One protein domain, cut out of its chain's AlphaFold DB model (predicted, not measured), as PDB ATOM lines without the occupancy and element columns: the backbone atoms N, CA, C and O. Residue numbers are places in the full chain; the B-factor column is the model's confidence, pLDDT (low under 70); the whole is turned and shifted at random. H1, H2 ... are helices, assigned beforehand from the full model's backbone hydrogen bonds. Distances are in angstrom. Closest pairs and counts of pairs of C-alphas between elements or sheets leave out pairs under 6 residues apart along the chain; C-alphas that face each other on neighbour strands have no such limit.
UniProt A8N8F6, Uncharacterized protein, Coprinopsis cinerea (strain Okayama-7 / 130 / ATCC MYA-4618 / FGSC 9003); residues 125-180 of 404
ATOM      1  N   GLY A 125      75.773  30.269 247.415       93.44
ATOM      2  CA  GLY A 125      76.298  28.926 247.163       93.44
ATOM      3  C   GLY A 125      76.867  28.197 248.387       93.44
ATOM      4  O   GLY A 125      76.819  26.967 248.418       93.44
ATOM      5  N   ASP A 126      77.376  28.902 249.404       94.25
ATOM      6  CA  ASP A 126      77.954  28.251 250.598       94.25
ATOM      7  C   ASP A 126      76.938  28.035 251.730       94.25
ATOM      8  O   ASP A 126      77.277  27.478 252.781       94.25
ATOM      9  N   ILE A 127      75.687  28.460 251.531       95.94
ATOM     10  CA  ILE A 127      74.616  28.222 252.496       95.94
ATOM     11  C   ILE A 127      74.309  26.727 252.549       95.94
ATOM     12  O   ILE A 127      74.082  26.082 251.525       95.94
ATOM     13  N   LEU A 128      74.289  26.164 253.758       95.88
ATOM     14  CA  LEU A 128      74.002  24.748 253.954       95.88
ATOM     15  C   LEU A 128      72.509  24.459 253.858       95.88
ATOM     16  O   LEU A 128      71.676  25.143 254.459       95.88
ATOM     17  N   VAL A 129      72.170  23.366 253.183       95.75
ATOM     18  CA  VAL A 129      70.789  22.906 253.061       95.75
ATOM     19  C   VAL A 129      70.298  22.340 254.408       95.75
ATOM     20  O   VAL A 129      70.845  21.348 254.903       95.75
ATOM     21  N   PRO A 130      69.233  22.893 255.020       94.31
ATOM     22  CA  PRO A 130      68.743  22.428 256.318       94.31
ATOM     23  C   PRO A 130      67.854  21.173 256.231       94.31
ATOM     24  O   PRO A 130      67.563  20.564 257.267       94.31
ATOM     25  N   ILE A 131      67.409  20.782 255.029       92.81
ATOM     26  CA  ILE A 131      66.380  19.756 254.793       92.81
ATOM     27  C   ILE A 131      66.715  18.739 253.714       92.81
ATOM     28  O   ILE A 131      67.689  18.843 252.984       92.81
ATOM     29  N   GLY A 132      65.860  17.722 253.638       90.19
ATOM     30  CA  GLY A 132      66.018  16.591 252.742       90.19
ATOM     31  C   GLY A 132      66.786  15.451 253.399       90.19
ATOM     32  O   GLY A 132      67.341  15.573 254.489       90.19
ATOM     33  N   LYS A 133      66.770  14.297 252.737       89.44
ATOM     34  CA  LYS A 133      67.634  13.161 253.090       89.44
ATOM     35  C   LYS A 133      68.925  13.179 252.277       89.44
ATOM     36  O   LYS A 133      69.962  12.781 252.785       89.44
ATOM     37  N   THR A 134      68.831  13.645 251.033       91.25
ATOM     38  CA  THR A 134      69.920  13.620 250.051       91.25
ATOM     39  C   THR A 134      70.844  14.824 250.187       91.25
ATOM     40  O   THR A 134      72.054  14.651 250.229       91.25
ATOM     41  N   TYR A 135      70.271  16.027 250.284       93.81
ATOM     42  CA  TYR A 135      71.027  17.282 250.212       93.81
ATOM     43  C   TYR A 135      71.339  17.909 251.573       93.81
ATOM     44  O   TYR A 135      72.107  18.858 251.653       93.81
ATOM     45  N   LYS A 136      70.760  17.394 252.663       93.56
ATOM     46  CA  LYS A 136      70.896  17.995 253.993       93.56
ATOM     47  C   LYS A 136      72.359  18.085 254.425       93.56
ATOM     48  O   LYS A 136      73.055  17.078 254.494       93.56
ATOM     49  N   GLY A 137      72.771  19.290 254.806       91.56
ATOM     50  CA  GLY A 137      74.125  19.600 255.254       91.56
ATOM     51  C   GLY A 137      75.135  19.795 254.125       91.56
ATOM     52  O   GLY A 137      76.278  20.118 254.430       91.56
ATOM     53  N   LEU A 138      74.736  19.632 252.860       93.88
ATOM     54  CA  LEU A 138      75.554  20.020 251.714       93.88
ATOM     55  C   LEU A 138      75.396  21.524 251.446       93.88
ATOM     56  O   LEU A 138      74.329  22.081 251.737       93.88
ATOM     57  N   PRO A 139      76.433  22.200 250.927       94.81
ATOM     58  CA  PRO A 139      76.323  23.581 250.476       94.81
ATOM     59  C   PRO A 139      75.460  23.667 249.213       94.81
ATOM     60  O   PRO A 139      75.459  22.762 248.377       94.81
ATOM     61  N   LEU A 140      74.733  24.773 249.053       93.94
ATOM     62  CA  LEU A 140      73.782  24.962 247.958       93.94
ATOM     63  C   LEU A 140      74.431  24.833 246.570       93.94
ATOM     64  O   LEU A 140      73.809  24.301 245.658       93.94
ATOM     65  N   LYS A 141      75.701  25.223 246.420       92.19
ATOM     66  CA  LYS A 141      76.473  25.074 245.171       92.19
ATOM     67  C   LYS A 141      76.694  23.622 244.730       92.19
ATOM     68  O   LYS A 141      76.938  23.372 243.554       92.19
ATOM     69  N   GLU A 142      76.632  22.663 245.655       92.12
ATOM     70  CA  GLU A 142      76.726  21.229 245.340       92.12
ATOM     71  C   GLU A 142      75.367  20.637 244.936       92.12
ATOM     72  O   GLU A 142      75.300  19.571 244.319       92.12
ATOM     73  N   CYS A 143      74.273  21.338 245.235       91.75
ATOM     74  CA  CYS A 143      72.925  20.956 244.847       91.75
ATOM     75  C   CYS A 143      72.655  21.436 243.413       91.75
ATOM     76  O   CYS A 143      72.267  22.576 243.192       91.75
ATOM     77  N   ARG A 144      72.856  20.556 242.425       86.81
ATOM     78  CA  ARG A 144      72.628  20.859 240.992       86.81
ATOM     79  C   ARG A 144      71.164  20.721 240.536       86.81
ATOM     80  O   ARG A 144      70.869  20.872 239.357       86.81
ATOM     81  N   ASP A 145      70.261  20.397 241.451       92.19
ATOM     82  CA  ASP A 145      68.883  20.004 241.155       92.19
ATOM     83  C   ASP A 145      67.940  21.219 241.201       92.19
ATOM     84  O   ASP A 145      67.447  21.601 242.266       92.19
ATOM     85  N   LYS A 146      67.756  21.865 240.041       91.19
ATOM     86  CA  LYS A 146      66.938  23.081 239.898       91.19
ATOM     87  C   LYS A 146      65.459  22.810 240.175       91.19
ATOM     88  O   LYS A 146      64.848  23.548 240.945       91.19
ATOM     89  N   GLU A 147      64.917  21.738 239.605       91.19
ATOM     90  CA  GLU A 147      63.512  21.347 239.772       91.19
ATOM     91  C   GLU A 147      63.182  21.096 241.244       91.19
ATOM     92  O   GLU A 147      62.151  21.546 241.748       91.19
ATOM     93  N   TRP A 148      64.093  20.451 241.982       93.56
ATOM     94  CA  TRP A 148      63.928  20.270 243.418       93.56
ATOM     95  C   TRP A 148      63.859  21.601 244.178       93.56
ATOM     96  O   TRP A 148      63.050  21.727 245.100       93.56
ATOM     97  N   MET A 149      64.668  22.599 243.812       94.81
ATOM     98  CA  MET A 149      64.635  23.917 244.458       94.81
ATOM     99  C   MET A 149      63.353  24.694 244.141       94.81
ATOM    100  O   MET A 149      62.775  25.304 245.045       94.81
ATOM    101  N   GLU A 150      62.878  24.639 242.896       95.00
ATOM    102  CA  GLU A 150      61.603  25.239 242.481       95.00
ATOM    103  C   GLU A 150      60.426  24.593 243.215       95.00
ATOM    104  O   GLU A 150      59.622  25.286 243.847       95.00
ATOM    105  N   TRP A 151      60.391  23.258 243.254       95.38
ATOM    106  CA  TRP A 151      59.406  22.498 244.021       95.38
ATOM    107  C   TRP A 151      59.408  22.895 245.501       95.38
ATOM    108  O   TRP A 151      58.356  23.029 246.130       95.38
ATOM    109  N   LEU A 152      60.589  23.120 246.077       95.69
ATOM    110  CA  LEU A 152      60.749  23.491 247.479       95.69
ATOM    111  C   LEU A 152      60.230  24.906 247.764       95.69
ATOM    112  O   LEU A 152      59.628  25.136 248.816       95.69
ATOM    113  N   MET A 153      60.413  25.836 246.825       96.62
ATOM    114  CA  MET A 153      59.826  27.177 246.877       96.62
ATOM    115  C   MET A 153      58.301  27.141 246.746       96.62
ATOM    116  O   MET A 153      57.624  27.884 247.456       96.62
ATOM    117  N   GLU A 154      57.745  26.273 245.905       97.06
ATOM    118  CA  GLU A 154      56.299  26.190 245.676       97.06
ATOM    119  C   GLU A 154      55.566  25.452 246.810       97.06
ATOM    120  O   GLU A 154      54.591  25.960 247.366       97.06
ATOM    121  N   LYS A 155      56.043  24.262 247.196       96.38
ATOM    122  CA  LYS A 155      55.302  23.342 248.076       96.38
ATOM    123  C   LYS A 155      55.515  23.568 249.571       96.38
ATOM    124  O   LYS A 155      54.753  23.022 250.372       96.38
ATOM    125  N   MET A 156      56.523  24.339 249.993       96.38
ATOM    126  CA  MET A 156      56.769  24.528 251.428       96.38
ATOM    127  C   MET A 156      55.815  25.516 252.095       96.38
ATOM    128  O   MET A 156      55.571  26.622 251.612       96.38
ATOM    129  N   THR A 157      55.344  25.127 253.285       97.00
ATOM    130  CA  THR A 157      54.460  25.946 254.124       97.00
ATOM    131  C   THR A 157      55.112  27.285 254.500       97.00
ATOM    132  O   THR A 157      56.318  27.311 254.768       97.00
ATOM    133  N   PRO A 158      54.341  28.382 254.619       96.38
ATOM    134  CA  PRO A 158      54.880  29.708 254.939       96.38
ATOM    135  C   PRO A 158      55.607  29.747 256.290       96.38
ATOM    136  O   PRO A 158      56.713  30.272 256.372       96.38
ATOM    137  N   ALA A 159      55.072  29.078 257.318       94.69
ATOM    138  CA  ALA A 159      55.728  28.970 258.625       94.69
ATOM    139  C   ALA A 159      57.130  28.336 258.533       94.69
ATOM    140  O   ALA A 159      58.060  28.724 259.236       94.69
ATOM    141  N   TYR A 160      57.297  27.370 257.626       93.81
ATOM    142  CA  TYR A 160      58.588  26.739 257.383       93.81
ATOM    143  C   TYR A 160      59.566  27.681 256.661       93.81
ATOM    144  O   TYR A 160      60.754  27.705 256.986       93.81
ATOM    145  N   LYS A 161      59.062  28.496 255.726       95.69
ATOM    146  CA  LYS A 161      59.844  29.539 255.047       95.69
ATOM    147  C   LYS A 161      60.342  30.601 256.025       95.69
ATOM    148  O   LYS A 161      61.510  30.971 255.972       95.69
ATOM    149  N   GLU A 162      59.506  31.024 256.969       95.00
ATOM    150  CA  GLU A 162      59.886  31.987 258.013       95.00
ATOM    151  C   GLU A 162      60.975  31.457 258.957       95.00
ATOM    152  O   GLU A 162      61.864  32.207 259.378       95.00
ATOM    153  N   ASP A 163      60.915  30.168 259.294       93.00
ATOM    154  CA  ASP A 163      61.897  29.500 260.152       93.00
ATOM    155  C   ASP A 163      63.280  29.381 259.490       93.00
ATOM    156  O   ASP A 163      64.301  29.359 260.185       93.00
ATOM    157  N   HIS A 164      63.313  29.302 258.158       95.69
ATOM    158  CA  HIS A 164      64.511  29.078 257.348       95.69
ATOM    159  C   HIS A 164      64.729  30.185 256.306       95.69
ATOM    160  O   HIS A 164      65.208  29.925 255.206       95.69
ATOM    161  N   GLU A 165      64.411  31.428 256.664       96.31
ATOM    162  CA  GLU A 165      64.370  32.562 255.729       96.31
ATOM    163  C   GLU A 165      65.662  32.766 254.923       96.31
ATOM    164  O   GLU A 165      65.598  33.003 253.725       96.31
ATOM    165  N   ILE A 166      66.832  32.609 255.554       97.12
ATOM    166  CA  ILE A 166      68.144  32.779 254.911       97.12
ATOM    167  C   ILE A 166      68.365  31.732 253.816       97.12
ATOM    168  O   ILE A 166      68.899  32.037 252.755       97.12
ATOM    169  N   PHE A 167      67.921  30.498 254.054       97.12
ATOM    170  CA  PHE A 167      68.038  29.414 253.083       97.12
ATOM    171  C   PHE A 167      67.120  29.642 251.878       97.12
ATOM    172  O   PHE A 167      67.553  29.503 250.739       97.12
ATOM    173  N   PHE A 168      65.873  30.051 252.115       97.62
ATOM    174  CA  PHE A 168      64.944  30.374 251.028       97.62
ATOM    175  C   PHE A 168      65.352  31.640 250.263       97.62
ATOM    176  O   PHE A 168      65.156  31.706 249.052       97.62
ATOM    177  N   LEU A 169      65.970  32.616 250.937       97.56
ATOM    178  CA  LEU A 169      66.586  33.767 250.279       97.56
ATOM    179  C   LEU A 169      67.720  33.319 249.347       97.56
ATOM    180  O   LEU A 169      67.756  33.745 248.199       97.56
ATOM    181  N   ALA A 170      68.594  32.424 249.813       97.19
ATOM    182  CA  ALA A 170      69.674  31.874 248.998       97.19
ATOM    183  C   ALA A 170      69.148  31.103 247.776       97.19
ATOM    184  O   ALA A 170      69.674  31.292 246.686       97.19
ATOM    185  N   ILE A 171      68.083  30.302 247.923       96.62
ATOM    186  CA  ILE A 171      67.429  29.630 246.785       96.62
ATOM    187  C   ILE A 171      66.866  30.645 245.792       96.62
ATOM    188  O   ILE A 171      67.040  30.474 244.592       96.62
ATOM    189  N   LYS A 172      66.195  31.695 246.276       97.25
ATOM    190  CA  LYS A 172      65.624  32.725 245.404       97.25
ATOM    191  C   LYS A 172      66.713  33.389 244.556       97.25
ATOM    192  O   LYS A 172      66.593  33.404 243.338       97.25
ATOM    193  N   VAL A 173      67.796  33.839 245.193       96.31
ATOM    194  CA  VAL A 173      68.943  34.442 244.492       96.31
ATOM    195  C   VAL A 173      69.606  33.431 243.552       96.31
ATOM    196  O   VAL A 173      69.998  33.789 242.447       96.31
ATOM    197  N   TRP A 174      69.705  32.158 243.943       94.50
ATOM    198  CA  TRP A 174      70.224  31.103 243.072       94.50
ATOM    199  C   TRP A 174      69.362  30.948 241.808       94.50
ATOM    200  O   TRP A 174      69.889  31.036 240.705       94.50
ATOM    201  N   LEU A 175      68.036  30.823 241.941       94.56
ATOM    202  CA  LEU A 175      67.112  30.682 240.806       94.56
ATOM    203  C   LEU A 175      67.101  31.910 239.878       94.56
ATOM    204  O   LEU A 175      66.942  31.747 238.671       94.56
ATOM    205  N   GLU A 176      67.295  33.113 240.424       95.31
ATOM    206  CA  GLU A 176      67.346  34.371 239.663       95.31
ATOM    207  C   GLU A 176      68.623  34.530 238.820       95.31
ATOM    208  O   GLU A 176      68.617  35.275 237.844       95.31
ATOM    209  N   ASN A 177      69.713  33.833 239.156       91.00
ATOM    210  CA  ASN A 177      71.022  34.028 238.529       91.00
ATOM    211  C   ASN A 177      71.393  32.883 237.573       91.00
ATOM    212  O   ASN A 177      72.227  32.080 237.962       91.00
ATOM    213  N   PRO A 178      70.895  32.771 236.328       78.69
ATOM    214  CA  PRO A 178      71.068  31.582 235.467       78.69
ATOM    215  C   PRO A 178      72.518  31.081 235.292       78.69
ATOM    216  O   PRO A 178      72.747  29.895 235.057       78.69
ATOM    217  N   ASN A 179      73.507  31.957 235.480       78.44
ATOM    218  CA  ASN A 179      74.932  31.653 235.354       78.44
ATOM    219  C   ASN A 179      75.555  30.936 236.568       78.44
ATOM    220  O   ASN A 179      76.736  30.592 236.523       78.44
ATOM    221  N   HIS A 180      74.804  30.640 237.636       72.38
ATOM    222  CA  HIS A 180      75.335  29.931 238.813       72.38
ATOM    223  C   HIS A 180      75.871  28.523 238.491       72.38
ATOM    224  O   HIS A 180      76.738  28.012 239.200       72.38
TER     225      HIS A 180
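Overview. This is residues 125 to 180 of the 404 residues of an uncharacterized protein of Coprinopsis cinerea (strain Okayama-7 / 130 / ATCC MYA-4618 / FGSC 9003) (UniProt A8N8F6). From the first printed residue, look for a long looped stretch, residues 125 to 145, folded over one side of two helices, H1 and H3, that pack on each other at a steep tilt. Short H2 sits between them along the chain, and the turn out of H1 into H2, residues 154 to 159, sticks out at one end. The printed part has 56 residues, with three named helices in the order H1, H2, H3 and no named strand; its class is all helix. It is compact, with a radius of gyration of the C-alphas of 10.4 A and spans of 30 by 22 by 18 A.

Arrangement. After the looped stretch, look for H1 at residues 146 to 155 and H3 at residues 165 to 176. They touch, and their closest C-alphas, those of Met 149 and Ile 171, are 6.8 A apart. Their lines stand at a steep tilt of 50 degrees, and they run opposite ways. H2, residues 158 to 163, is apart from H1. H2 is close to H3 but not clearly touching, with the closest C-alphas, those of Lys 161 and Phe 168, 6.5 A apart. Their lines stand at a steep tilt of 68 degrees, only just short of about perpendicular, and they run opposite ways. In H1, H2 and H3 every O i to N i+4 pair is within hydrogen-bond range.

Along the chain. Start at C-alpha 125, at (76.298, 28.926, 247.163), and read through residues 125 to 145, which hold no named element. Find C-alpha 146 at (66.938, 23.081, 239.898); from there H1 runs 14.2 A to Lys 155. H2 runs from Pro 158 to Asp 163. H3 runs 16.4 A from Glu 165 to C-alpha 176 at (67.346, 34.371, 239.663).

Size, cuts and confidence. Look at Ala 159 and Asn 179 for the two C-alphas farthest apart, 30.3 A. The first and last printed C-alphas, those of Gly 125 and His 180, are 8.5 A apart. The links H1 to H2 and H2 to H3 are tight, and the printed part has no cut. The mean pLDDT of the printed part is 93.4, and no printed residue is under 70.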